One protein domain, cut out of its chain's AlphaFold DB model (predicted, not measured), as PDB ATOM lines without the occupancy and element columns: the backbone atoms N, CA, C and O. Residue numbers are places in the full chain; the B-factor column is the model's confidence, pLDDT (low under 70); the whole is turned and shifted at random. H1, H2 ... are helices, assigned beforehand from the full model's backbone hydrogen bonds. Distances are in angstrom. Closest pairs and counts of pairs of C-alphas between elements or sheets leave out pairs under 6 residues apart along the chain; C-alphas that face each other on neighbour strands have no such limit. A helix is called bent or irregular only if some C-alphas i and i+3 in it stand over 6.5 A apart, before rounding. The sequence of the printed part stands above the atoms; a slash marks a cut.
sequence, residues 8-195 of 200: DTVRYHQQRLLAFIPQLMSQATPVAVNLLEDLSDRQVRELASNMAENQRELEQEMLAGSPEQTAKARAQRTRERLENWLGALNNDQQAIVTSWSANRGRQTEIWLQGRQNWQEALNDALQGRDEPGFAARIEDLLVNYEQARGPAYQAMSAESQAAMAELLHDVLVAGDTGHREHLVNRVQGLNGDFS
ATOM      1  N   ASP A   8     161.777 114.893 123.951       93.38
ATOM      2  CA  ASP A   8     162.684 115.837 124.603       93.38
ATOM      3  C   ASP A   8     163.388 116.732 123.580       93.38
ATOM      4  O   ASP A   8     163.506 117.939 123.796       93.38
ATOM      5  N   THR A   9     163.745 116.183 122.420       94.69
ATOM      6  CA  THR A   9     164.270 116.938 121.280       94.69
ATOM      7  C   THR A   9     163.234 117.940 120.769       94.69
ATOM      8  O   THR A   9     163.554 119.118 120.589       94.69
ATOM      9  N   VAL A  10     161.977 117.516 120.583       94.38
ATOM     10  CA  VAL A  10     160.886 118.418 120.167       94.38
ATOM     11  C   VAL A  10     160.700 119.542 121.189       94.38
ATOM     12  O   VAL A  10     160.677 120.717 120.815       94.38
ATOM     13  N   ARG A  11     160.631 119.204 122.484       94.31
ATOM     14  CA  ARG A  11     160.466 120.180 123.569       94.31
ATOM     15  C   ARG A  11     161.628 121.172 123.633       94.31
ATOM     16  O   ARG A  11     161.393 122.369 123.765       94.31
ATOM     17  N   TYR A  12     162.865 120.703 123.487       94.81
ATOM     18  CA  TYR A  12     164.054 121.555 123.469       94.81
ATOM     19  C   TYR A  12     163.983 122.607 122.353       94.81
ATOM     20  O   TYR A  12     164.193 123.797 122.594       94.81
ATOM     21  N   HIS A  13     163.640 122.195 121.131       94.19
ATOM     22  CA  HIS A  13     163.529 123.126 120.007       94.19
ATOM     23  C   HIS A  13     162.332 124.076 120.139       94.19
ATOM     24  O   HIS A  13     162.468 125.258 119.823       94.19
ATOM     25  N   GLN A  14     161.200 123.602 120.666       94.50
ATOM     26  CA  GLN A  14     160.049 124.449 120.985       94.50
ATOM     27  C   GLN A  14     160.418 125.538 122.003       94.50
ATOM     28  O   GLN A  14     160.121 126.709 121.782       94.50
ATOM     29  N   GLN A  15     161.104 125.181 123.091       93.62
ATOM     30  CA  GLN A  15     161.533 126.140 124.113       93.62
ATOM     31  C   GLN A  15     162.501 127.178 123.550       93.62
ATOM     32  O   GLN A  15     162.365 128.362 123.849       93.62
ATOM     33  N   ARG A  16     163.443 126.769 122.690       94.81
ATOM     34  CA  ARG A  16     164.348 127.710 122.015       94.81
ATOM     35  C   ARG A  16     163.606 128.693 121.116       94.81
ATOM     36  O   ARG A  16     163.950 129.871 121.118       94.81
ATOM     37  N   LEU A  17     162.600 128.224 120.377       92.19
ATOM     38  CA  LEU A  17     161.755 129.094 119.562       92.19
ATOM     39  C   LEU A  17     160.993 130.099 120.436       92.19
ATOM     40  O   LEU A  17     161.010 131.292 120.156       92.19
ATOM     41  N   LEU A  18     160.355 129.633 121.512       92.06
ATOM     42  CA  LEU A  18     159.569 130.495 122.398       92.06
ATOM     43  C   LEU A  18     160.441 131.507 123.155       92.06
ATOM     44  O   LEU A  18     160.037 132.655 123.309       92.06
ATOM     45  N   ALA A  19     161.654 131.124 123.555       92.69
ATOM     46  CA  ALA A  19     162.609 132.014 124.216       92.69
ATOM     47  C   ALA A  19     163.114 133.153 123.311       92.69
ATOM     48  O   ALA A  19     163.583 134.172 123.815       92.69
ATOM     49  N   PHE A  20     163.004 133.005 121.988       93.25
ATOM     50  CA  PHE A  20     163.357 134.059 121.037       93.25
ATOM     51  C   PHE A  20     162.278 135.150 120.934       93.25
ATOM     52  O   PHE A  20     162.593 136.298 120.627       93.25
ATOM     53  N   ILE A  21     161.010 134.828 121.222       92.50
ATOM     54  CA  ILE A  21     159.883 135.754 121.026       92.50
ATOM     55  C   ILE A  21     160.034 137.057 121.832       92.50
ATOM     56  O   ILE A  21     159.909 138.116 121.219       92.50
ATOM     57  N   PRO A  22     160.365 137.050 123.140       93.06
ATOM     58  CA  PRO A  22     160.535 138.295 123.894       93.06
ATOM     59  C   PRO A  22     161.662 139.178 123.342       93.06
ATOM     60  O   PRO A  22     161.528 140.397 123.302       93.06
ATOM     61  N   GLN A  23     162.751 138.568 122.861       93.19
ATOM     62  CA  GLN A  23     163.861 139.301 122.244       93.19
ATOM     63  C   GLN A  23     163.418 139.965 120.938       93.19
ATOM     64  O   GLN A  23     163.704 141.140 120.724       93.19
ATOM     65  N   LEU A  24     162.677 139.240 120.095       93.06
ATOM     66  CA  LEU A  24     162.101 139.792 118.870       93.06
ATOM     67  C   LEU A  24     161.137 140.951 119.168       93.06
ATOM     68  O   LEU A  24     161.198 141.984 118.506       93.06
ATOM     69  N   MET A  25     160.274 140.803 120.178       95.06
ATOM     70  CA  MET A  25     159.326 141.847 120.580       95.06
ATOM     71  C   MET A  25     160.030 143.094 121.131       95.06
ATOM     72  O   MET A  25     159.653 144.211 120.780       95.06
ATOM     73  N   SER A  26     161.095 142.925 121.919       95.25
ATOM     74  CA  SER A  26     161.911 144.045 122.407       95.25
ATOM     75  C   SER A  26     162.536 144.834 121.247       95.25
ATOM     76  O   SER A  26     162.461 146.059 121.226       95.25
ATOM     77  N   GLN A  27     163.032 144.156 120.204       95.44
ATOM     78  CA  GLN A  27     163.564 144.835 119.009       95.44
ATOM     79  C   GLN A  27     162.487 145.580 118.205       95.44
ATOM     80  O   GLN A  27     162.758 146.631 117.629       95.44
ATOM     81  N   ALA A  28     161.257 145.061 118.171       93.31
ATOM     82  CA  ALA A  28     160.132 145.714 117.502       93.31
ATOM     83  C   ALA A  28     159.537 146.884 118.311       93.31
ATOM     84  O   ALA A  28     158.815 147.715 117.753       93.31
ATOM     85  N   THR A  29     159.838 146.968 119.613       96.06
ATOM     86  CA  THR A  29     159.203 147.910 120.544       96.06
ATOM     87  C   THR A  29     159.365 149.375 120.128       96.06
ATOM     88  O   THR A  29     158.344 150.055 120.075       96.06
ATOM     89  N   PRO A  30     160.555 149.891 119.755       96.88
ATOM     90  CA  PRO A  30     160.689 151.301 119.377       96.88
ATOM     91  C   PRO A  30     159.803 151.697 118.190       96.88
ATOM     92  O   PRO A  30     159.215 152.775 118.180       96.88
ATOM     93  N   VAL A  31     159.663 150.807 117.201       96.94
ATOM     94  CA  VAL A  31     158.803 151.041 116.031       96.94
ATOM     95  C   VAL A  31     157.332 151.054 116.440       96.94
ATOM     96  O   VAL A  31     156.582 151.925 116.002       96.94
ATOM     97  N   ALA A  32     156.924 150.116 117.298       96.50
ATOM     98  CA  ALA A  32     155.565 150.068 117.818       96.50
ATOM     99  C   ALA A  32     155.234 151.311 118.658       96.50
ATOM    100  O   ALA A  32     154.183 151.904 118.456       96.50
ATOM    101  N   VAL A  33     156.134 151.737 119.550       97.88
ATOM    102  CA  VAL A  33     155.955 152.937 120.380       97.88
ATOM    103  C   VAL A  33     155.750 154.168 119.508       97.88
ATOM    104  O   VAL A  33     154.721 154.814 119.655       97.88
ATOM    105  N   ASN A  34     156.641 154.430 118.544       96.56
ATOM    106  CA  ASN A  34     156.507 155.586 117.648       96.56
ATOM    107  C   ASN A  34     155.150 155.595 116.922       96.56
ATOM    108  O   ASN A  34     154.476 156.618 116.862       96.56
ATOM    109  N   LEU A  35     154.718 154.441 116.400       97.00
ATOM    110  CA  LEU A  35     153.426 154.328 115.718       97.00
ATOM    111  C   LEU A  35     152.243 154.593 116.660       97.00
ATOM    112  O   LEU A  35     151.256 155.199 116.248       97.00
ATOM    113  N   LEU A  36     152.311 154.081 117.890       97.62
ATOM    114  CA  LEU A  36     151.223 154.182 118.857       97.62
ATOM    115  C   LEU A  36     151.144 155.571 119.512       97.62
ATOM    116  O   LEU A  36     150.035 156.019 119.803       97.62
ATOM    117  N   GLU A  37     152.276 156.253 119.705       96.69
ATOM    118  CA  GLU A  37     152.339 157.654 120.161       96.69
ATOM    119  C   GLU A  37     151.679 158.594 119.142       96.69
ATOM    120  O   GLU A  37     150.884 159.454 119.518       96.69
ATOM    121  N   ASP A  38     151.906 158.362 117.846       96.81
ATOM    122  CA  ASP A  38     151.378 159.198 116.758       96.81
ATOM    123  C   ASP A  38     149.866 159.034 116.504       96.81
ATOM    124  O   ASP A  38     149.277 159.742 115.675       96.81
ATOM    125  N   LEU A  39     149.192 158.106 117.191       98.06
ATOM    126  CA  LEU A  39     147.755 157.921 117.020       98.06
ATOM    127  C   LEU A  39     146.974 159.132 117.541       98.06
ATOM    128  O   LEU A  39     147.128 159.587 118.673       98.06
ATOM    129  N   SER A  40     146.027 159.610 116.737       97.81
ATOM    130  CA  SER A  40     145.016 160.563 117.200       97.81
ATOM    131  C   SER A  40     144.014 159.900 118.150       97.81
ATOM    132  O   SER A  40     143.731 158.705 118.042       97.81
ATOM    133  N   ASP A  41     143.342 160.691 118.993       97.81
ATOM    134  CA  ASP A  41     142.281 160.175 119.873       97.81
ATOM    135  C   ASP A  41     141.170 159.448 119.101       97.81
ATOM    136  O   ASP A  41     140.543 158.513 119.604       97.81
ATOM    137  N   ARG A  42     140.898 159.881 117.861       98.25
ATOM    138  CA  ARG A  42     139.935 159.210 116.981       98.25
ATOM    139  C   ARG A  42     140.415 157.804 116.629       98.25
ATOM    140  O   ARG A  42     139.617 156.879 116.721       98.25
ATOM    141  N   GLN A  43     141.687 157.652 116.260       98.38
ATOM    142  CA  GLN A  43     142.276 156.352 115.932       98.38
ATOM    143  C   GLN A  43     142.352 155.438 117.157       98.38
ATOM    144  O   GLN A  43     142.061 154.256 117.026       98.38
ATOM    145  N   VAL A  44     142.655 155.972 118.345       98.19
ATOM    146  CA  VAL A  44     142.636 155.185 119.591       98.19
ATOM    147  C   VAL A  44     141.232 154.637 119.872       98.19
ATOM    148  O   VAL A  44     141.075 153.445 120.133       98.19
ATOM    149  N   ARG A  45     140.185 155.468 119.755       98.06
ATOM    150  CA  ARG A  45     138.791 155.010 119.922       98.06
ATOM    151  C   ARG A  45     138.375 153.983 118.869       98.06
ATOM    152  O   ARG A  45     137.684 153.022 119.198       98.06
ATOM    153  N   GLU A  46     138.778 154.186 117.618       98.25
ATOM    154  CA  GLU A  46     138.493 153.266 116.513       98.25
ATOM    155  C   GLU A  46     139.178 151.909 116.728       98.25
ATOM    156  O   GLU A  46     138.527 150.871 116.637       98.25
ATOM    157  N   LEU A  47     140.453 151.911 117.126       97.75
ATOM    158  CA  LEU A  47     141.197 150.704 117.478       97.75
ATOM    159  C   LEU A  47     140.520 149.939 118.624       97.75
ATOM    160  O   LEU A  47     140.294 148.735 118.500       97.75
ATOM    161  N   ALA A  48     140.143 150.629 119.704       97.50
ATOM    162  CA  ALA A  48     139.448 150.014 120.834       97.50
ATOM    163  C   ALA A  48     138.101 149.393 120.418       97.50
ATOM    164  O   ALA A  48     137.790 148.266 120.809       97.50
ATOM    165  N   SER A  49     137.325 150.093 119.581       98.25
ATOM    166  CA  SER A  49     136.056 149.588 119.042       98.25
ATOM    167  C   SER A  49     136.258 148.328 118.201       98.25
ATOM    168  O   SER A  49     135.581 147.325 118.434       98.25
ATOM    169  N   ASN A  50     137.224 148.350 117.280       98.31
ATOM    170  CA  ASN A  50     137.535 147.219 116.403       98.31
ATOM    171  C   ASN A  50     138.028 146.006 117.204       98.31
ATOM    172  O   ASN A  50     137.643 144.871 116.925       98.31
ATOM    173  N   MET A  51     138.844 146.227 118.239       98.06
ATOM    174  CA  MET A  51     139.289 145.161 119.139       98.06
ATOM    175  C   MET A  51     138.123 144.510 119.884       98.06
ATOM    176  O   MET A  51     138.065 143.280 119.955       98.06
ATOM    177  N   ALA A  52     137.193 145.318 120.402       97.75
ATOM    178  CA  ALA A  52     136.019 144.837 121.123       97.75
ATOM    179  C   ALA A  52     135.024 144.109 120.204       97.75
ATOM    180  O   ALA A  52     134.433 143.111 120.606       97.75
ATOM    181  N   GLU A  53     134.834 144.588 118.974       98.31
ATOM    182  CA  GLU A  53     134.030 143.900 117.960       98.31
ATOM    183  C   GLU A  53     134.626 142.542 117.609       98.31
ATOM    184  O   GLU A  53     133.956 141.524 117.771       98.31
ATOM    185  N   ASN A  54     135.915 142.505 117.277       98.06
ATOM    186  CA  ASN A  54     136.587 141.260 116.941       98.06
ATOM    187  C   ASN A  54     136.643 140.271 118.122       98.06
ATOM    188  O   ASN A  54     136.568 139.064 117.915       98.06
ATOM    189  N   GLN A  55     136.742 140.753 119.368       97.81
ATOM    190  CA  GLN A  55     136.617 139.896 120.555       97.81
ATOM    191  C   GLN A  55     135.238 139.220 120.610       97.81
ATOM    192  O   GLN A  55     135.170 138.007 120.796       97.81
ATOM    193  N   ARG A  56     134.150 139.977 120.398       97.44
ATOM    194  CA  ARG A  56     132.782 139.430 120.393       97.44
ATOM    195  C   ARG A  56     132.569 138.425 119.266       97.44
ATOM    196  O   ARG A  56     131.942 137.395 119.493       97.44
ATOM    197  N   GLU A  57     133.082 138.710 118.073       97.25
ATOM    198  CA  GLU A  57     133.016 137.784 116.936       97.25
ATOM    199  C   GLU A  57     133.734 136.467 117.250       97.25
ATOM    200  O   GLU A  57     133.161 135.395 117.066       97.25
ATOM    201  N   LEU A  58     134.953 136.537 117.796       95.12
ATOM    202  CA  LEU A  58     135.719 135.352 118.183       95.12
ATOM    203  C   LEU A  58     135.032 134.555 119.292       95.12
ATOM    204  O   LEU A  58     135.027 133.328 119.248       95.12
ATOM    205  N   GLU A  59     134.442 135.216 120.286       95.19
ATOM    206  CA  GLU A  59     133.664 134.538 121.326       95.19
ATOM    207  C   GLU A  59     132.450 133.823 120.738       95.19
ATOM    208  O   GLU A  59     132.231 132.650 121.037       95.19
ATOM    209  N   GLN A  60     131.701 134.487 119.857       93.50
ATOM    210  CA  GLN A  60     130.564 133.875 119.173       93.50
ATOM    211  C   GLN A  60     130.993 132.684 118.318       93.50
ATOM    212  O   GLN A  60     130.345 131.649 118.366       93.50
ATOM    213  N   GLU A  61     132.086 132.788 117.564       91.62
ATOM    214  CA  GLU A  61     132.562 131.702 116.706       91.62
ATOM    215  C   GLU A  61     133.119 130.527 117.522       91.62
ATOM    216  O   GLU A  61     132.822 129.360 117.257       91.62
ATOM    217  N   MET A  62     133.960 130.817 118.515       90.44
ATOM    218  CA  MET A  62     134.781 129.804 119.176       90.44
ATOM    219  C   MET A  62     134.125 129.193 120.414       90.44
ATOM    220  O   MET A  62     134.525 128.095 120.817       90.44
ATOM    221  N   LEU A  63     133.149 129.884 121.009       89.38
ATOM    222  CA  LEU A  63     132.342 129.397 122.131       89.38
ATOM    223  C   LEU A  63     130.911 129.042 121.707       89.38
ATOM    224  O   LEU A  63     130.111 128.640 122.552       89.38
ATOM    225  N   ALA A  64     130.578 129.143 120.414       83.31
ATOM    226  CA  ALA A  64     129.334 128.584 119.908       83.31
ATOM    227  C   ALA A  64     129.323 127.059 120.060       83.31
ATOM    228  O   ALA A  64     130.205 126.349 119.569       83.31
ATOM    229  N   GLY A  65     128.253 126.559 120.674       85.44
ATOM    230  CA  GLY A  65     127.948 125.135 120.733       85.44
ATOM    231  C   GLY A  65     128.319 124.455 122.048       85.44
ATOM    232  O   GLY A  65     128.634 125.091 123.051       85.44
ATOM    233  N   SER A  66     128.208 123.129 122.051       89.06
ATOM    234  CA  SER A  66     128.573 122.299 123.198       89.06
ATOM    235  C   SER A  66     130.099 122.133 123.308       89.06
ATOM    236  O   SER A  66     130.806 122.274 122.304       89.06
ATOM    237  N   PRO A  67     130.633 121.757 124.485       85.88
ATOM    238  CA  PRO A  67     132.063 121.476 124.655       85.88
ATOM    239  C   PRO A  67     132.633 120.494 123.619       85.88
ATOM    240  O   PRO A  67     133.760 120.658 123.146       85.88
ATOM    241  N   GLU A  68     131.846 119.499 123.205       87.81
ATOM    242  CA  GLU A  68     132.215 118.523 122.177       87.81
ATOM    243  C   GLU A  68     132.341 119.171 120.792       87.81
ATOM    244  O   GLU A  68     133.264 118.858 120.035       87.81
ATOM    245  N   GLN A  69     131.442 120.102 120.454       89.62
ATOM    246  CA  GLN A  69     131.507 120.857 119.200       89.62
ATOM    247  C   GLN A  69     132.743 121.764 119.178       89.62
ATOM    248  O   GLN A  69     133.472 121.772 118.182       89.62
ATOM    249  N   THR A  70     133.054 122.440 120.288       88.12
ATOM    250  CA  THR A  70     134.280 123.240 120.430       88.12
ATOM    251  C   THR A  70     135.539 122.381 120.298       88.12
ATOM    252  O   THR A  70     136.488 122.774 119.612       88.12
ATOM    253  N   ALA A  71     135.564 121.191 120.908       89.00
ATOM    254  CA  ALA A  71     136.675 120.249 120.782       89.00
ATOM    255  C   ALA A  71     136.861 119.766 119.336       89.00
ATOM    256  O   ALA A  71     137.990 119.721 118.841       89.00
ATOM    257  N   LYS A  72     135.766 119.477 118.623       91.19
ATOM    258  CA  LYS A  72     135.801 119.097 117.205       91.19
ATOM    259  C   LYS A  72     136.297 120.239 116.313       91.19
ATOM    260  O   LYS A  72     137.135 120.009 115.446       91.19
ATOM    261  N   ALA A  73     135.834 121.467 116.543       90.81
ATOM    262  CA  ALA A  73     136.311 122.644 115.815       90.81
ATOM    263  C   ALA A  73     137.806 122.903 116.073       90.81
ATOM    264  O   ALA A  73     138.556 123.239 115.157       90.81
ATOM    265  N   ARG A  74     138.273 122.684 117.310       91.44
ATOM    266  CA  ARG A  74     139.703 122.715 117.645       91.44
ATOM    267  C   ARG A  74     140.477 121.640 116.881       91.44
ATOM    268  O   ARG A  74     141.493 121.974 116.284       91.44
ATOM    269  N   ALA A  75     139.984 120.401 116.853       94.88
ATOM    270  CA  ALA A  75     140.606 119.311 116.103       94.88
ATOM    271  C   ALA A  75     140.731 119.638 114.614       94.88
ATOM    272  O   ALA A  75     141.797 119.443 114.040       94.88
ATOM    273  N   GLN A  76     139.682 120.208 114.019       95.44
ATOM    274  CA  GLN A  76     139.684 120.641 112.625       95.44
ATOM    275  C   GLN A  76     140.784 121.679 112.350       95.44
ATOM    276  O   GLN A  76     141.614 121.466 111.471       95.44
ATOM    277  N   ARG A  77     140.860 122.751 113.150       93.94
ATOM    278  CA  ARG A  77     141.902 123.784 112.996       93.94
ATOM    279  C   ARG A  77     143.312 123.233 113.215       93.94
ATOM    280  O   ARG A  77     144.246 123.626 112.522       93.94
ATOM    281  N   THR A  78     143.488 122.346 114.193       96.25
ATOM    282  CA  THR A  78     144.778 121.689 114.445       96.25
ATOM    283  C   THR A  78     145.175 120.802 113.268       96.25
ATOM    284  O   THR A  78     146.332 120.834 112.856       96.25
ATOM    285  N   ARG A  79     144.219 120.063 112.689       97.69
ATOM    286  CA  ARG A  79     144.439 119.232 111.503       97.69
ATOM    287  C   ARG A  79     144.897 120.076 110.322       97.69
ATOM    288  O   ARG A  79     145.974 119.817 109.809       97.69
ATOM    289  N   GLU A  80     144.153 121.118 109.962       97.62
ATOM    290  CA  GLU A  80     144.493 122.005 108.837       97.62
ATOM    291  C   GLU A  80     145.897 122.610 108.984       97.62
ATOM    292  O   GLU A  80     146.667 122.685 108.029       97.62
ATOM    293  N   ARG A  81     146.275 122.999 110.210       96.62
ATOM    294  CA  ARG A  81     147.632 123.485 110.494       96.62
ATOM    295  C   ARG A  81     148.683 122.411 110.259       96.62
ATOM    296  O   ARG A  81     149.702 122.725 109.658       96.62
ATOM    297  N   LEU A  82     148.462 121.184 110.726       97.88
ATOM    298  CA  LEU A  82     149.388 120.071 110.509       97.88
ATOM    299  C   LEU A  82     149.461 119.677 109.030       97.88
ATOM    300  O   LEU A  82     150.550 119.388 108.543       97.88
ATOM    301  N   GLU A  83     148.347 119.740 108.298       97.88
ATOM    302  CA  GLU A  83     148.292 119.416 106.868       97.88
ATOM    303  C   GLU A  83     149.148 120.366 106.020       97.88
ATOM    304  O   GLU A  83     149.793 119.933 105.065       97.88
ATOM    305  N   ASN A  84     149.273 121.635 106.426       96.69
ATOM    306  CA  ASN A  84     150.192 122.588 105.789       96.69
ATOM    307  C   ASN A  84     151.677 122.199 105.916       96.69
ATOM    308  O   ASN A  84     152.508 122.696 105.154       96.69
ATOM    309  N   TRP A  85     152.027 121.358 106.892       96.94
ATOM    310  CA  TRP A  85     153.399 120.899 107.124       96.94
ATOM    311  C   TRP A  85     153.634 119.474 106.639       96.94
ATOM    312  O   TRP A  85     154.720 119.172 106.157       96.94
ATOM    313  N   LEU A  86     152.643 118.599 106.782       97.31
ATOM    314  CA  LEU A  86     152.792 117.157 106.593       97.31
ATOM    315  C   LEU A  86     152.089 116.636 105.336       97.31
ATOM    316  O   LEU A  86     152.251 115.466 105.006       97.31
ATOM    317  N   GLY A  87     151.324 117.474 104.632       97.38
ATOM    318  CA  GLY A  87     150.362 117.004 103.635       97.38
ATOM    319  C   GLY A  87     149.106 116.418 104.293       97.38
ATOM    320  O   GLY A  87     148.909 116.545 105.499       97.38
ATOM    321  N   ALA A  88     148.228 115.799 103.500       97.88
ATOM    322  CA  ALA A  88     146.977 115.227 104.006       97.88
ATOM    323  C   ALA A  88     147.246 114.156 105.079       97.88
ATOM    324  O   ALA A  88     147.966 113.200 104.809       97.88
ATOM    325  N   LEU A  89     146.650 114.300 106.269       98.31
ATOM    326  CA  LEU A  89     146.919 113.387 107.385       98.31
ATOM    327  C   LEU A  89     146.278 112.012 107.175       98.31
ATOM    328  O   LEU A  89     145.113 111.906 106.775       98.31
ATOM    329  N   ASN A  90     146.991 110.957 107.566       98.19
ATOM    330  CA  ASN A  90     146.437 109.604 107.612       98.19
ATOM    331  C   ASN A  90     145.462 109.401 108.797       98.19
ATOM    332  O   ASN A  90     145.302 110.266 109.662       98.19
ATOM    333  N   ASN A  91     144.788 108.246 108.838       98.12
ATOM    334  CA  ASN A  91     143.773 107.954 109.860       98.12
ATOM    335  C   ASN A  91     144.332 107.988 111.294       98.12
ATOM    336  O   ASN A  91     143.657 108.492 112.193       98.12
ATOM    337  N   ASP A  92     145.558 107.504 111.505       98.12
ATOM    338  CA  ASP A  92     146.184 107.457 112.830       98.12
ATOM    339  C   ASP A  92     146.524 108.870 113.320       98.12
ATOM    340  O   ASP A  92     146.189 109.248 114.444       98.12
ATOM    341  N   GLN A  93     147.089 109.706 112.447       98.50
ATOM    342  CA  GLN A  93     147.356 111.116 112.733       98.50
ATOM    343  C   GLN A  93     146.066 111.897 113.027       98.50
ATOM    344  O   GLN A  93     146.020 112.687 113.971       98.50
ATOM    345  N   GLN A  94     144.986 111.652 112.277       98.19
ATOM    346  CA  GLN A  94     143.681 112.270 112.544       98.19
ATOM    347  C   GLN A  94     143.102 111.846 113.905       98.19
ATOM    348  O   GLN A  94     142.531 112.678 114.624       98.19
ATOM    349  N   ALA A  95     143.268 110.578 114.290       98.06
ATOM    350  CA  ALA A  95     142.848 110.076 115.595       98.06
ATOM    351  C   ALA A  95     143.648 110.724 116.739       98.06
ATOM    352  O   ALA A  95     143.052 111.167 117.727       98.06
ATOM    353  N   ILE A  96     144.968 110.867 116.575       98.25
ATOM    354  CA  ILE A  96     145.848 111.565 117.527       98.25
ATOM    355  C   ILE A  96     145.387 113.016 117.721       98.25
ATOM    356  O   ILE A  96     145.162 113.443 118.854       98.25
ATOM    357  N   VAL A  97     145.159 113.761 116.632       97.75
ATOM    358  CA  VAL A  97     144.696 115.162 116.686       97.75
ATOM    359  C   VAL A  97     143.340 115.292 117.380       97.75
ATOM    360  O   VAL A  97     143.123 116.226 118.160       97.75
ATOM    361  N   THR A  98     142.425 114.358 117.116       96.62
ATOM    362  CA  THR A  98     141.090 114.343 117.727       96.62
ATOM    363  C   THR A  98     141.179 114.114 119.234       96.62
ATOM    364  O   THR A  98     140.612 114.893 120.003       96.62
ATOM    365  N   SER A  99     141.937 113.099 119.660       96.00
ATOM    366  CA  SER A  99     142.163 112.787 121.077       96.00
ATOM    367  C   SER A  99     142.831 113.953 121.810       96.00
ATOM    368  O   SER A  99     142.334 114.425 122.834       96.00
ATOM    369  N   TRP A 100     143.906 114.498 121.233       95.44
ATOM    370  CA  TRP A 100     144.612 115.650 121.786       95.44
ATOM    371  C   TRP A 100     143.683 116.853 121.974       95.44
ATOM    372  O   TRP A 100     143.677 117.479 123.032       95.44
ATOM    373  N   SER A 101     142.848 117.149 120.974       93.44
ATOM    374  CA  SER A 101     141.955 118.312 120.996       93.44
ATOM    375  C   SER A 101     140.820 118.184 122.009       93.44
ATOM    376  O   SER A 101     140.407 119.203 122.574       93.44
ATOM    377  N   ALA A 102     140.327 116.966 122.251       92.00
ATOM    378  CA  ALA A 102     139.318 116.682 123.272       92.00
ATOM    379  C   ALA A 102     139.854 116.923 124.693       92.00
ATOM    380  O   ALA A 102     139.145 117.464 125.541       92.00
ATOM    381  N   ASN A 103     141.137 116.640 124.928       90.06
ATOM    382  CA  ASN A 103     141.779 116.746 126.241       90.06
ATOM    383  C   ASN A 103     142.265 118.162 126.605       90.06
ATOM    384  O   ASN A 103     143.087 118.324 127.502       90.06
ATOM    385  N   ARG A 104     141.776 119.211 125.927       89.44
ATOM    386  CA  ARG A 104     142.185 120.610 126.185       89.44
ATOM    387  C   ARG A 104     141.222 121.407 127.074       89.44
ATOM    388  O   ARG A 104     141.449 122.592 127.312       89.44
ATOM    389  N   GLY A 105     140.131 120.794 127.537       87.12
ATOM    390  CA  GLY A 105     139.163 121.422 128.444       87.12
ATOM    391  C   GLY A 105     138.724 122.830 128.005       87.12
ATOM    392  O   GLY A 105     138.424 123.073 126.831       87.12
ATOM    393  N   ARG A 106     138.749 123.770 128.959       89.75
ATOM    394  CA  ARG A 106     138.320 125.176 128.813       89.75
ATOM    395  C   ARG A 106     139.382 126.096 128.190       89.75
ATOM    396  O   ARG A 106     139.297 127.315 128.311       89.75
ATOM    397  N   GLN A 107     140.395 125.544 127.520       91.50
ATOM    398  CA  GLN A 107     141.510 126.323 126.971       91.50
ATOM    399  C   GLN A 107     141.065 127.492 126.076       91.50
ATOM    400  O   GLN A 107     141.663 128.564 126.134       91.50
ATOM    401  N   THR A 108     140.033 127.295 125.249       91.75
ATOM    402  CA  THR A 108     139.524 128.342 124.348       91.75
ATOM    403  C   THR A 108     139.029 129.559 125.128       91.75
ATOM    404  O   THR A 108     139.385 130.684 124.800       91.75
ATOM    405  N   GLU A 109     138.266 129.330 126.194       94.00
ATOM    406  CA  GLU A 109     137.710 130.384 127.047       94.00
ATOM    407  C   GLU A 109     138.823 131.140 127.778       94.00
ATOM    408  O   GLU A 109     138.843 132.367 127.783       94.00
ATOM    409  N   ILE A 110     139.802 130.415 128.331       96.81
ATOM    410  CA  ILE A 110     140.957 131.017 129.014       96.81
ATOM    411  C   ILE A 110     141.782 131.869 128.039       96.81
ATOM    412  O   ILE A 110     142.252 132.949 128.398       96.81
ATOM    413  N   TRP A 111     141.961 131.405 126.799       96.31
ATOM    414  CA  TRP A 111     142.663 132.170 125.771       96.31
ATOM    415  C   TRP A 111     141.904 133.451 125.399       96.31
ATOM    416  O   TRP A 111     142.528 134.510 125.319       96.31
ATOM    417  N   LEU A 112     140.582 133.383 125.220       97.12
ATOM    418  CA  LEU A 112     139.747 134.551 124.914       97.12
ATOM    419  C   LEU A 112     139.752 135.568 126.058       97.12
ATOM    420  O   LEU A 112     139.990 136.746 125.802       97.12
ATOM    421  N   GLN A 113     139.614 135.118 127.307       98.19
ATOM    422  CA  GLN A 113     139.706 136.000 128.472       98.19
ATOM    423  C   GLN A 113     141.085 136.653 128.567       98.19
ATOM    424  O   GLN A 113     141.203 137.859 128.757       98.19
ATOM    425  N   GLY A 114     142.153 135.871 128.388       98.31
ATOM    426  CA  GLY A 114     143.500 136.424 128.404       98.31
ATOM    427  C   GLY A 114     143.731 137.416 127.268       98.31
ATOM    428  O   GLY A 114     144.496 138.358 127.423       98.31
ATOM    429  N   ARG A 115     143.093 137.226 126.103       98.06
ATOM    430  CA  ARG A 115     143.151 138.196 125.000       98.06
ATOM    431  C   ARG A 115     142.495 139.510 125.413       98.06
ATOM    432  O   ARG A 115     143.117 140.550 125.240       98.06
ATOM    433  N   GLN A 116     141.296 139.439 125.986       98.38
ATOM    434  CA  GLN A 116     140.567 140.606 126.468       98.38
ATOM    435  C   GLN A 116     141.389 141.396 127.498       98.38
ATOM    436  O   GLN A 116     141.575 142.594 127.319       98.38
ATOM    437  N   ASN A 117     141.966 140.723 128.501       98.56
ATOM    438  CA  ASN A 117     142.794 141.371 129.528       98.56
ATOM    439  C   ASN A 117     143.957 142.174 128.916       98.56
ATOM    440  O   ASN A 117     144.214 143.313 129.298       98.56
ATOM    441  N   TRP A 118     144.644 141.599 127.925       98.56
ATOM    442  CA  TRP A 118     145.739 142.282 127.235       98.56
ATOM    443  C   TRP A 118     145.251 143.481 126.412       98.56
ATOM    444  O   TRP A 118     145.909 144.517 126.388       98.56
ATOM    445  N   GLN A 119     144.090 143.368 125.760       98.38
ATOM    446  CA  GLN A 119     143.499 144.470 124.991       98.38
ATOM    447  C   GLN A 119     143.054 145.629 125.879       98.38
ATOM    448  O   GLN A 119     143.235 146.784 125.502       98.38
ATOM    449  N   GLU A 120     142.490 145.335 127.048       98.00
ATOM    450  CA  GLU A 120     142.151 146.338 128.058       98.00
ATOM    451  C   GLU A 120     143.415 147.060 128.538       98.00
ATOM    452  O   GLU A 120     143.472 148.286 128.483       98.00
ATOM    453  N   ALA A 121     144.475 146.315 128.865       98.25
ATOM    454  CA  ALA A 121     145.748 146.904 129.276       98.25
ATOM    455  C   ALA A 121     146.397 147.767 128.174       98.25
ATOM    456  O   ALA A 121     146.947 148.833 128.462       98.25
ATOM    457  N   LEU A 122     146.302 147.354 126.904       98.38
ATOM    458  CA  LEU A 122     146.745 148.171 125.772       98.38
ATOM    459  C   LEU A 122     145.911 149.451 125.638       98.38
ATOM    460  O   LEU A 122     146.472 150.530 125.457       98.38
ATOM    461  N   ASN A 123     144.584 149.345 125.718       97.69
ATOM    462  CA  ASN A 123     143.696 150.502 125.625       97.69
ATOM    463  C   ASN A 123     144.001 151.527 126.719       97.69
ATOM    464  O   ASN A 123     144.095 152.717 126.414       97.69
ATOM    465  N   ASP A 124     144.212 151.068 127.952       97.31
ATOM    466  CA  ASP A 124     144.587 151.917 129.081       97.31
ATOM    467  C   ASP A 124     145.935 152.608 128.836       97.31
ATOM    468  O   ASP A 124     146.056 153.820 129.023       97.31
ATOM    469  N   ALA A 125     146.938 151.876 128.330       97.94
ATOM    470  CA  ALA A 125     148.228 152.464 127.974       97.94
ATOM    471  C   ALA A 125     148.091 153.563 126.903       97.94
ATOM    472  O   ALA A 125     148.743 154.602 127.019       97.94
ATOM    473  N   LEU A 126     147.223 153.368 125.903       98.25
ATOM    474  CA  LEU A 126     146.982 154.327 124.816       98.25
ATOM    475  C   LEU A 126     146.231 155.592 125.253       98.25
ATOM    476  O   LEU A 126     146.394 156.642 124.620       98.25
ATOM    477  N   GLN A 127     145.423 155.526 126.317       96.06
ATOM    478  CA  GLN A 127     144.811 156.730 126.895       96.06
ATOM    479  C   GLN A 127     145.873 157.664 127.491       96.06
ATOM    480  O   GLN A 127     145.749 158.878 127.373       96.06
ATOM    481  N   GLY A 128     146.935 157.101 128.073       94.75
ATOM    482  CA  GLY A 128     148.072 157.838 128.630       94.75
ATOM    483  C   GLY A 128     149.282 157.905 127.694       94.75
ATOM    484  O   GLY A 128     150.411 157.854 128.177       94.75
ATOM    485  N   ARG A 129     149.092 157.940 126.367       96.38
ATOM    486  CA  ARG A 129     150.215 157.863 125.409       96.38
ATOM    487  C   ARG A 129     151.153 159.071 125.410       96.38
ATOM    488  O   ARG A 129     152.335 158.908 125.146       96.38
ATOM    489  N   ASP A 130     150.651 160.239 125.798       94.12
ATOM    490  CA  ASP A 130     151.453 161.463 125.940       94.12
ATOM    491  C   ASP A 130     152.160 161.555 127.309       94.12
ATOM    492  O   ASP A 130     152.894 162.507 127.589       94.12
ATOM    493  N   GLU A 131     151.917 160.595 128.207       95.62
ATOM    494  CA  GLU A 131     152.484 160.607 129.551       95.62
ATOM    495  C   GLU A 131     153.891 159.996 129.588       95.62
ATOM    496  O   GLU A 131     154.178 159.014 128.891       95.62
ATOM    497  N   PRO A 132     154.763 160.473 130.499       95.88
ATOM    498  CA  PRO A 132     156.028 159.810 130.768       95.88
ATOM    499  C   PRO A 132     155.837 158.313 131.059       95.88
ATOM    500  O   PRO A 132     154.962 157.902 131.827       95.88
ATOM    501  N   GLY A 133     156.684 157.485 130.450       95.62
ATOM    502  CA  GLY A 133     156.666 156.036 130.645       95.62
ATOM    503  C   GLY A 133     155.726 155.260 129.719       95.62
ATOM    504  O   GLY A 133     155.636 154.045 129.884       95.62
ATOM    505  N   PHE A 134     155.074 155.898 128.737       97.75
ATOM    506  CA  PHE A 134     154.293 155.187 127.717       97.75
ATOM    507  C   PHE A 134     155.099 154.079 127.026       97.75
ATOM    508  O   PHE A 134     154.683 152.922 127.038       97.75
ATOM    509  N   ALA A 135     156.300 154.406 126.534       97.38
ATOM    510  CA  ALA A 135     157.193 153.443 125.895       97.38
ATOM    511  C   ALA A 135     157.457 152.197 126.761       97.38
ATOM    512  O   ALA A 135     157.368 151.075 126.272       97.38
ATOM    513  N   ALA A 136     157.705 152.386 128.062       97.38
ATOM    514  CA  ALA A 136     157.952 151.289 128.996       97.38
ATOM    515  C   ALA A 136     156.701 150.427 129.239       97.38
ATOM    516  O   ALA A 136     156.810 149.211 129.369       97.38
ATOM    517  N   ARG A 137     155.503 151.033 129.267       97.69
ATOM    518  CA  ARG A 137     154.236 150.286 129.361       97.69
ATOM    519  C   ARG A 137     153.997 149.432 128.117       97.69
ATOM    520  O   ARG A 137     153.593 148.282 128.244       97.69
ATOM    521  N   ILE A 138     154.262 149.971 126.926       98.06
ATOM    522  CA  ILE A 138     154.149 149.213 125.672       98.06
ATOM    523  C   ILE A 138     155.182 148.085 125.615       98.06
ATOM    524  O   ILE A 138     154.826 146.966 125.252       98.06
ATOM    525  N   GLU A 139     156.430 148.346 126.012       97.50
ATOM    526  CA  GLU A 139     157.464 147.310 126.091       97.50
ATOM    527  C   GLU A 139     157.023 146.154 126.992       97.50
ATOM    528  O   GLU A 139     157.081 144.997 126.579       97.50
ATOM    529  N   ASP A 140     156.518 146.456 128.190       97.44
ATOM    530  CA  ASP A 140     156.036 145.438 129.122       97.44
ATOM    531  C   ASP A 140     154.885 144.612 128.523       97.44
ATOM    532  O   ASP A 140     154.918 143.383 128.561       97.44
ATOM    533  N   LEU A 141     153.918 145.254 127.860       97.44
ATOM    534  CA  LEU A 141     152.814 144.554 127.195       97.44
ATOM    535  C   LEU A 141     153.273 143.633 126.054       97.44
ATOM    536  O   LEU A 141     152.634 142.604 125.818       97.44
ATOM    537  N   LEU A 142     154.346 143.980 125.340       96.38
ATOM    538  CA  LEU A 142     154.879 143.185 124.229       96.38
ATOM    539  C   LEU A 142     155.806 142.059 124.709       96.38
ATOM    540  O   LEU A 142     155.723 140.931 124.223       96.38
ATOM    541  N   VAL A 143     156.683 142.351 125.669       96.31
ATOM    542  CA  VAL A 143     157.718 141.431 126.165       96.31
ATOM    543  C   VAL A 143     157.154 140.491 127.231       96.31
ATOM    544  O   VAL A 143     157.384 139.282 127.175       96.31
ATOM    545  N   ASN A 144     156.361 141.020 128.163       95.38
ATOM    546  CA  ASN A 144     155.745 140.294 129.275       95.38
ATOM    547  C   ASN A 144     154.262 139.989 129.018       95.38
ATOM    548  O   ASN A 144     153.473 139.863 129.956       95.38
ATOM    549  N   TYR A 145     153.880 139.818 127.747       94.38
ATOM    550  CA  TYR A 145     152.489 139.684 127.314       94.38
ATOM    551  C   TYR A 145     151.684 138.656 128.124       94.38
ATOM    552  O   TYR A 145     150.534 138.920 128.461       94.38
ATOM    553  N   GLU A 146     152.263 137.506 128.496       95.56
ATOM    554  CA  GLU A 146     151.545 136.491 129.277       95.56
ATOM    555  C   GLU A 146     151.095 137.002 130.656       95.56
ATOM    556  O   GLU A 146     150.039 136.587 131.131       95.56
ATOM    557  N   GLN A 147     151.854 137.914 131.279       96.06
ATOM    558  CA  GLN A 147     151.489 138.528 132.560       96.06
ATOM    559  C   GLN A 147     150.233 139.390 132.404       96.06
ATOM    560  O   GLN A 147     149.280 139.231 133.167       96.06
ATOM    561  N   ALA A 148     150.178 140.214 131.353       96.62
ATOM    562  CA  ALA A 148     149.012 141.033 131.025       96.62
ATOM    563  C   ALA A 148     147.778 140.197 130.631       96.62
ATOM    564  O   ALA A 148     146.644 140.633 130.812       96.62
ATOM    565  N   ARG A 149     147.967 138.960 130.150       97.94
ATOM    566  CA  ARG A 149     146.860 138.015 129.898       97.94
ATOM    567  C   ARG A 149     146.324 137.361 131.179       97.94
ATOM    568  O   ARG A 149     145.218 136.821 131.172       97.94
ATOM    569  N   GLY A 150     147.061 137.444 132.283       97.94
ATOM    570  CA  GLY A 150     146.639 137.003 133.608       97.94
ATOM    571  C   GLY A 150     146.999 135.549 133.955       97.94
ATOM    572  O   GLY A 150     147.367 134.744 133.094       97.94
ATOM    573  N   PRO A 151     146.852 135.170 135.238       97.50
ATOM    574  CA  PRO A 151     147.407 133.926 135.779       97.50
ATOM    575  C   PRO A 151     146.783 132.657 135.188       97.50
ATOM    576  O   PRO A 151     147.474 131.660 134.984       97.50
ATOM    577  N   ALA A 152     145.485 132.686 134.861       97.50
ATOM    578  CA  ALA A 152     144.819 131.556 134.213       97.50
ATOM    579  C   ALA A 152     145.413 131.275 132.824       97.50
ATOM    580  O   ALA A 152     145.619 130.117 132.460       97.50
ATOM    581  N   TYR A 153     145.731 132.333 132.070       98.00
ATOM    582  CA  TYR A 153     146.382 132.205 130.774       98.00
ATOM    583  C   TYR A 153     147.797 131.642 130.912       98.00
ATOM    584  O   TYR A 153     148.139 130.719 130.180       98.00
ATOM    585  N   GLN A 154     148.593 132.138 131.863       96.38
ATOM    586  CA  GLN A 154     149.961 131.654 132.097       96.38
ATOM    587  C   GLN A 154     149.992 130.152 132.407       96.38
ATOM    588  O   GLN A 154     150.739 129.399 131.779       96.38
ATOM    589  N   ALA A 155     149.131 129.696 133.322       96.06
ATOM    590  CA  ALA A 155     149.031 128.279 133.667       96.06
ATOM    591  C   ALA A 155     148.623 127.424 132.452       96.06
ATOM    592  O   ALA A 155     149.252 126.405 132.162       96.06
ATOM    593  N   MET A 156     147.613 127.875 131.701       95.88
ATOM    594  CA  MET A 156     147.153 127.194 130.490       95.88
ATOM    595  C   MET A 156     148.220 127.181 129.383       95.88
ATOM    596  O   MET A 156     148.359 126.169 128.696       95.88
ATOM    597  N   SER A 157     148.982 128.265 129.208       94.19
ATOM    598  CA  SER A 157     150.066 128.370 128.220       94.19
ATOM    599  C   SER A 157     151.149 127.331 128.504       94.19
ATOM    600  O   SER A 157     151.473 126.537 127.621       94.19
ATOM    601  N   ALA A 158     151.628 127.251 129.750       92.38
ATOM    602  CA  ALA A 158     152.654 126.290 130.156       92.38
ATOM    603  C   ALA A 158     152.224 124.830 129.917       92.38
ATOM    604  O   ALA A 158     152.971 124.044 129.330       92.38
ATOM    605  N   GLU A 159     150.995 124.477 130.303       93.56
ATOM    606  CA  GLU A 159     150.428 123.146 130.054       93.56
ATOM    607  C   GLU A 159     150.308 122.852 128.545       93.56
ATOM    608  O   GLU A 159     150.660 121.771 128.068       93.56
ATOM    609  N   SER A 160     149.864 123.844 127.769       92.69
ATOM    610  CA  SER A 160     149.670 123.713 126.320       92.69
ATOM    611  C   SER A 160     150.979 123.555 125.556       92.69
ATOM    612  O   SER A 160     151.010 122.849 124.549       92.69
ATOM    613  N   GLN A 161     152.059 124.189 126.017       91.69
ATOM    614  CA  GLN A 161     153.382 124.034 125.417       91.69
ATOM    615  C   GLN A 161     153.849 122.579 125.520       91.69
ATOM    616  O   GLN A 161     154.208 121.989 124.500       91.69
ATOM    617  N   ALA A 162     153.749 121.970 126.707       91.44
ATOM    618  CA  ALA A 162     154.097 120.565 126.907       91.44
ATOM    619  C   ALA A 162     153.232 119.627 126.048       91.44
ATOM    620  O   ALA A 162     153.773 118.787 125.326       91.44
ATOM    621  N   ALA A 163     151.911 119.826 126.049       94.00
ATOM    622  CA  ALA A 163     150.984 119.019 125.258       94.00
ATOM    623  C   ALA A 163     151.219 119.150 123.742       94.00
ATOM    624  O   ALA A 163     150.979 118.206 122.991       94.00
ATOM    625  N   MET A 164     151.674 120.311 123.263       93.62
ATOM    626  CA  MET A 164     152.010 120.510 121.851       93.62
ATOM    627  C   MET A 164     153.256 119.713 121.446       93.62
ATOM    628  O   MET A 164     153.271 119.125 120.369       93.62
ATOM    629  N   ALA A 165     154.287 119.650 122.296       93.25
ATOM    630  CA  ALA A 165     155.470 118.836 122.009       93.25
ATOM    631  C   ALA A 165     155.119 117.343 121.879       93.25
ATOM    632  O   ALA A 165     155.641 116.659 120.999       93.25
ATOM    633  N   GLU A 166     154.200 116.856 122.719       94.69
ATOM    634  CA  GLU A 166     153.677 115.488 122.639       94.69
ATOM    635  C   GLU A 166     152.905 115.250 121.340       94.69
ATOM    636  O   GLU A 166     153.219 114.304 120.621       94.69
ATOM    637  N   LEU A 167     151.980 116.153 120.984       96.69
ATOM    638  CA  LEU A 167     151.240 116.083 119.721       96.69
ATOM    639  C   LEU A 167     152.181 116.000 118.515       96.69
ATOM    640  O   LEU A 167     151.994 115.153 117.644       96.69
ATOM    641  N   LEU A 168     153.178 116.886 118.454       95.88
ATOM    642  CA  LEU A 168     154.118 116.937 117.336       95.88
ATOM    643  C   LEU A 168     154.918 115.638 117.222       95.88
ATOM    644  O   LEU A 168     155.050 115.110 116.122       95.88
ATOM    645  N   HIS A 169     155.418 115.099 118.334       95.75
ATOM    646  CA  HIS A 169     156.109 113.814 118.317       95.75
ATOM    647  C   HIS A 169     155.191 112.684 117.833       95.75
ATOM    648  O   HIS A 169     155.544 111.976 116.891       95.75
ATOM    649  N   ASP A 170     154.007 112.540 118.430       97.62
ATOM    650  CA  ASP A 170     153.100 111.427 118.141       97.62
ATOM    651  C   ASP A 170     152.617 111.456 116.675       97.62
ATOM    652  O   ASP A 170     152.593 110.423 116.005       97.62
ATOM    653  N   VAL A 171     152.314 112.641 116.129       97.75
ATOM    654  CA  VAL A 171     151.910 112.803 114.718       97.75
ATOM    655  C   VAL A 171     153.059 112.489 113.754       97.75
ATOM    656  O   VAL A 171     152.819 111.918 112.686       97.75
ATOM    657  N   LEU A 172     154.302 112.834 114.106       95.81
ATOM    658  CA  LEU A 172     155.472 112.498 113.290       95.81
ATOM    659  C   LEU A 172     155.780 110.996 113.326       95.81
ATOM    660  O   LEU A 172     156.157 110.440 112.298       95.81
ATOM    661  N   VAL A 173     155.602 110.337 114.478       96.69
ATOM    662  CA  VAL A 173     155.762 108.878 114.614       96.69
ATOM    663  C   VAL A 173     154.708 108.126 113.802       96.69
ATOM    664  O   VAL A 173     155.034 107.125 113.173       96.69
ATOM    665  N   ALA A 174     153.465 108.613 113.786       97.50
ATOM    666  CA  ALA A 174     152.374 108.028 113.006       97.50
ATOM    667  C   ALA A 174     152.447 108.341 111.497       97.50
ATOM    668  O   ALA A 174     151.632 107.840 110.723       97.50
ATOM    669  N   GLY A 175     153.382 109.194 111.071       95.69
ATOM    670  CA  GLY A 175     153.585 109.545 109.667       95.69
ATOM    671  C   GLY A 175     154.378 108.492 108.889       95.69
ATOM    672  O   GLY A 175     155.105 107.674 109.448       95.69
ATOM    673  N   ASP A 176     154.272 108.555 107.564       94.19
ATOM    674  CA  ASP A 176     155.070 107.751 106.633       94.19
ATOM    675  C   ASP A 176     156.114 108.608 105.885       94.19
ATOM    676  O   ASP A 176     156.308 109.798 106.161       94.19
ATOM    677  N   THR A 177     156.807 107.998 104.920       93.94
ATOM    678  CA  THR A 177     157.813 108.682 104.097       93.94
ATOM    679  C   THR A 177     157.247 109.894 103.354       93.94
ATOM    680  O   THR A 177     157.934 110.910 103.276       93.94
ATOM    681  N   GLY A 178     156.002 109.838 102.870       95.38
ATOM    682  CA  GLY A 178     155.378 110.953 102.153       95.38
ATOM    683  C   GLY A 178     155.180 112.171 103.054       95.38
ATOM    684  O   GLY A 178     155.525 113.290 102.673       95.38
ATOM    685  N   HIS A 179     154.736 111.957 104.294       96.50
ATOM    686  CA  HIS A 179     154.603 113.040 105.277       96.50
ATOM    687  C   HIS A 179     155.957 113.673 105.616       96.50
ATOM    688  O   HIS A 179     156.082 114.892 105.755       96.50
ATOM    689  N   ARG A 180     157.002 112.844 105.718       93.75
ATOM    690  CA  ARG A 180     158.369 113.314 105.959       93.75
ATOM    691  C   ARG A 180     158.901 114.148 104.793       93.75
ATOM    692  O   ARG A 180     159.555 115.161 105.032       93.75
ATOM    693  N   GLU A 181     158.650 113.734 103.556       95.62
ATOM    694  CA  GLU A 181     159.045 114.488 102.363       95.62
ATOM    695  C   GLU A 181     158.336 115.845 102.302       95.62
ATOM    696  O   GLU A 181     158.998 116.865 102.104       95.62
ATOM    697  N   HIS A 182     157.027 115.888 102.577       96.56
ATOM    698  CA  HIS A 182     156.277 117.143 102.690       96.56
ATOM    699  C   HIS A 182     156.876 118.090 103.736       96.56
ATOM    700  O   HIS A 182     157.110 119.265 103.437       96.56
ATOM    701  N   LEU A 183     157.204 117.569 104.922       95.50
ATOM    702  CA  LEU A 183     157.826 118.350 105.989       95.50
ATOM    703  C   LEU A 183     159.176 118.930 105.567       95.50
ATOM    704  O   LEU A 183     159.427 120.119 105.760       95.50
ATOM    705  N   VAL A 184     160.047 118.103 104.982       94.75
ATOM    706  CA  VAL A 184     161.373 118.536 104.520       94.75
ATOM    707  C   VAL A 184     161.242 119.617 103.450       94.75
ATOM    708  O   VAL A 184     161.907 120.647 103.556       94.75
ATOM    709  N   ASN A 185     160.350 119.432 102.476       96.12
ATOM    710  CA  ASN A 185     160.102 120.419 101.426       96.12
ATOM    711  C   ASN A 185     159.598 121.746 102.011       96.12
ATOM    712  O   ASN A 185     160.074 122.815 101.626       96.12
ATOM    713  N   ARG A 186     158.684 121.699 102.990       95.69
ATOM    714  CA  ARG A 186     158.167 122.908 103.644       95.69
ATOM    715  C   ARG A 186     159.253 123.658 104.416       95.69
ATOM    716  O   ARG A 186     159.319 124.882 104.325       95.69
ATOM    717  N   VAL A 187     160.112 122.937 105.140       94.06
ATOM    718  CA  VAL A 187     161.243 123.521 105.882       94.06
ATOM    719  C   VAL A 187     162.274 124.134 104.934       94.06
ATOM    720  O   VAL A 187     162.773 125.222 105.209       94.06
ATOM    721  N   GLN A 188     162.578 123.478 103.812       95.00
ATOM    722  CA  GLN A 188     163.485 124.023 102.799       95.00
ATOM    723  C   GLN A 188     162.940 125.314 102.185       95.00
ATOM    724  O   GLN A 188     163.697 126.275 102.058       95.00
ATOM    725  N   GLY A 189     161.640 125.360 101.876       95.12
ATOM    726  CA  GLY A 189     160.976 126.581 101.415       95.12
ATOM    727  C   GLY A 189     161.106 127.716 102.428       95.12
ATOM    728  O   GLY A 189     161.612 128.778 102.094       95.12
ATOM    729  N   LEU A 190     160.775 127.453 103.697       94.50
ATOM    730  CA  LEU A 190     160.885 128.455 104.760       94.50
ATOM    731  C   LEU A 190     162.330 128.948 104.968       94.50
ATOM    732  O   LEU A 190     162.557 130.125 105.232       94.50
ATOM    733  N   ASN A 191     163.321 128.062 104.847       93.38
ATOM    734  CA  ASN A 191     164.727 128.454 104.913       93.38
ATOM    735  C   ASN A 191     165.135 129.355 103.734       93.38
ATOM    736  O   ASN A 191     165.944 130.264 103.916       93.38
ATOM    737  N   GLY A 192     164.576 129.113 102.543       93.50
ATOM    738  CA  GLY A 192     164.704 130.004 101.389       93.50
ATOM    739  C   GLY A 192     164.131 131.388 101.686       93.50
ATOM    740  O   GLY A 192     164.872 132.365 101.612       93.50
ATOM    741  N   ASP A 193     162.878 131.448 102.147       93.50
ATOM    742  CA  ASP A 193     162.189 132.699 102.496       93.50
ATOM    743  C   ASP A 193     162.996 133.530 103.517       93.50
ATOM    744  O   ASP A 193     163.200 134.732 103.346       93.50
ATOM    745  N   PHE A 194     163.523 132.895 104.573       91.44
ATOM    746  CA  PHE A 194     164.365 133.590 105.555       91.44
ATOM    747  C   PHE A 194     165.710 134.051 104.990       91.44
ATOM    748  O   PHE A 194     166.203 135.106 105.387       91.44
ATOM    749  N   SER A 195     166.309 133.277 104.082       91.75
ATOM    750  CA  SER A 195     167.566 133.663 103.437       91.75
ATOM    751  C   SER A 195     167.368 134.896 102.553       91.75
ATOM    752  O   SER A 195     168.222 135.778 102.550       91.75
TER     753      SER A 195
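What this domain is: This is residues 8 to 195 of the 200 residues of an uncharacterized protein of Alteromonadaceae bacterium (UniProt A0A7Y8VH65). Nine helices make an open, hollow frame: H1a runs along one long side, H2 and H5 lie side by side along the other, H6 fits between H1 and H5 near one end, and H3, H4 and H8 gather at the other end. H9 leaves from that second end, and its last residues, 188 to 195, stick out. The printed part has 188 residues, with H1 to H9 in order along the chain, no named strand, and the class all helix. It is only just loose, close to compact, with a radius of gyration of the C-alphas of 19.5 A and spans of 57 by 45 by 26 A.

How they stand to each other: The longest helix, H1, residues 8 to 37, was assigned as one helix by its hydrogen bonds but is bent: C-alphas 27 and 30 are 7.1 A apart, and its arms H1a, residues 8 to 27, and H1b, residues 30 to 37, stand at a steep tilt of 54 degrees. H1a is itself irregular, with C-alphas 19 and 22 6.6 A apart. With residues 21 to 26 alone, H1a touches H6, residues 134 to 143, at a shallow tilt of 11 degrees, opposite ways; the closest C-alphas, of Pro 22 and Val 143, are 4.8 A apart. H1b touches H6 too, at Val 33 and Ala 135, whose C-alphas are 5.7 A apart. H6 forms a helical hairpin with H5, residues 107 to 127, closest at the C-alphas of Ala 125 and Arg 137, 6.5 A. H5 touches H2, residues 41 to 62, at a shallow tilt of 5 degrees, opposite ways, closest at the C-alphas of Ala 48 and Asn 123, 6.4 A. H5 also touches H7, residues 145 to 149, at the C-alphas of Gly 114 and Arg 149, 4.0 A, and, with residues 107 to 114 alone, H8, residues 151 to 173, at the C-alphas of Gly 114 and Tyr 153, 5.6 A. H8 touches H1a at Arg 11 and Ala 165, C-alphas 5.4 A apart, and H4, residues 91 to 102, at Gln 93 and Val 171, C-alphas 5.2 A apart. H4 forms a helical hairpin with H3, residues 67 to 86, closest at the C-alphas of Ala 71 and Ala 102, 5.1 A. H3 touches H9, residues 177 to 195, about perpendicular at 74 degrees, closest at the C-alphas of Leu 86 and His 179, 4.7 A. H1a and H5 are apart. Every O i to N i+4 pair is within hydrogen-bond range in H1b, H2 and H4 to H9; it is 13 of 16 in H1a and 15 of 16 in H3.

Where its parts are: H1a begins at C-alpha 8, (162.684, 115.837, 124.603), and is 29.5 A long; H2 is 31.3 A, H3 27.8 A, H5 30.6 A, H8 33.8 A and H9 26.8 A. H9 ends at C-alpha 195, (167.566, 133.663, 103.437).

The domain as a whole: The farthest C-alphas, of Glu 131 and Thr 177, are 58.1 A apart. The printed part has no cut and no long link. Its mean pLDDT is 95.3, and no printed residue is under 70.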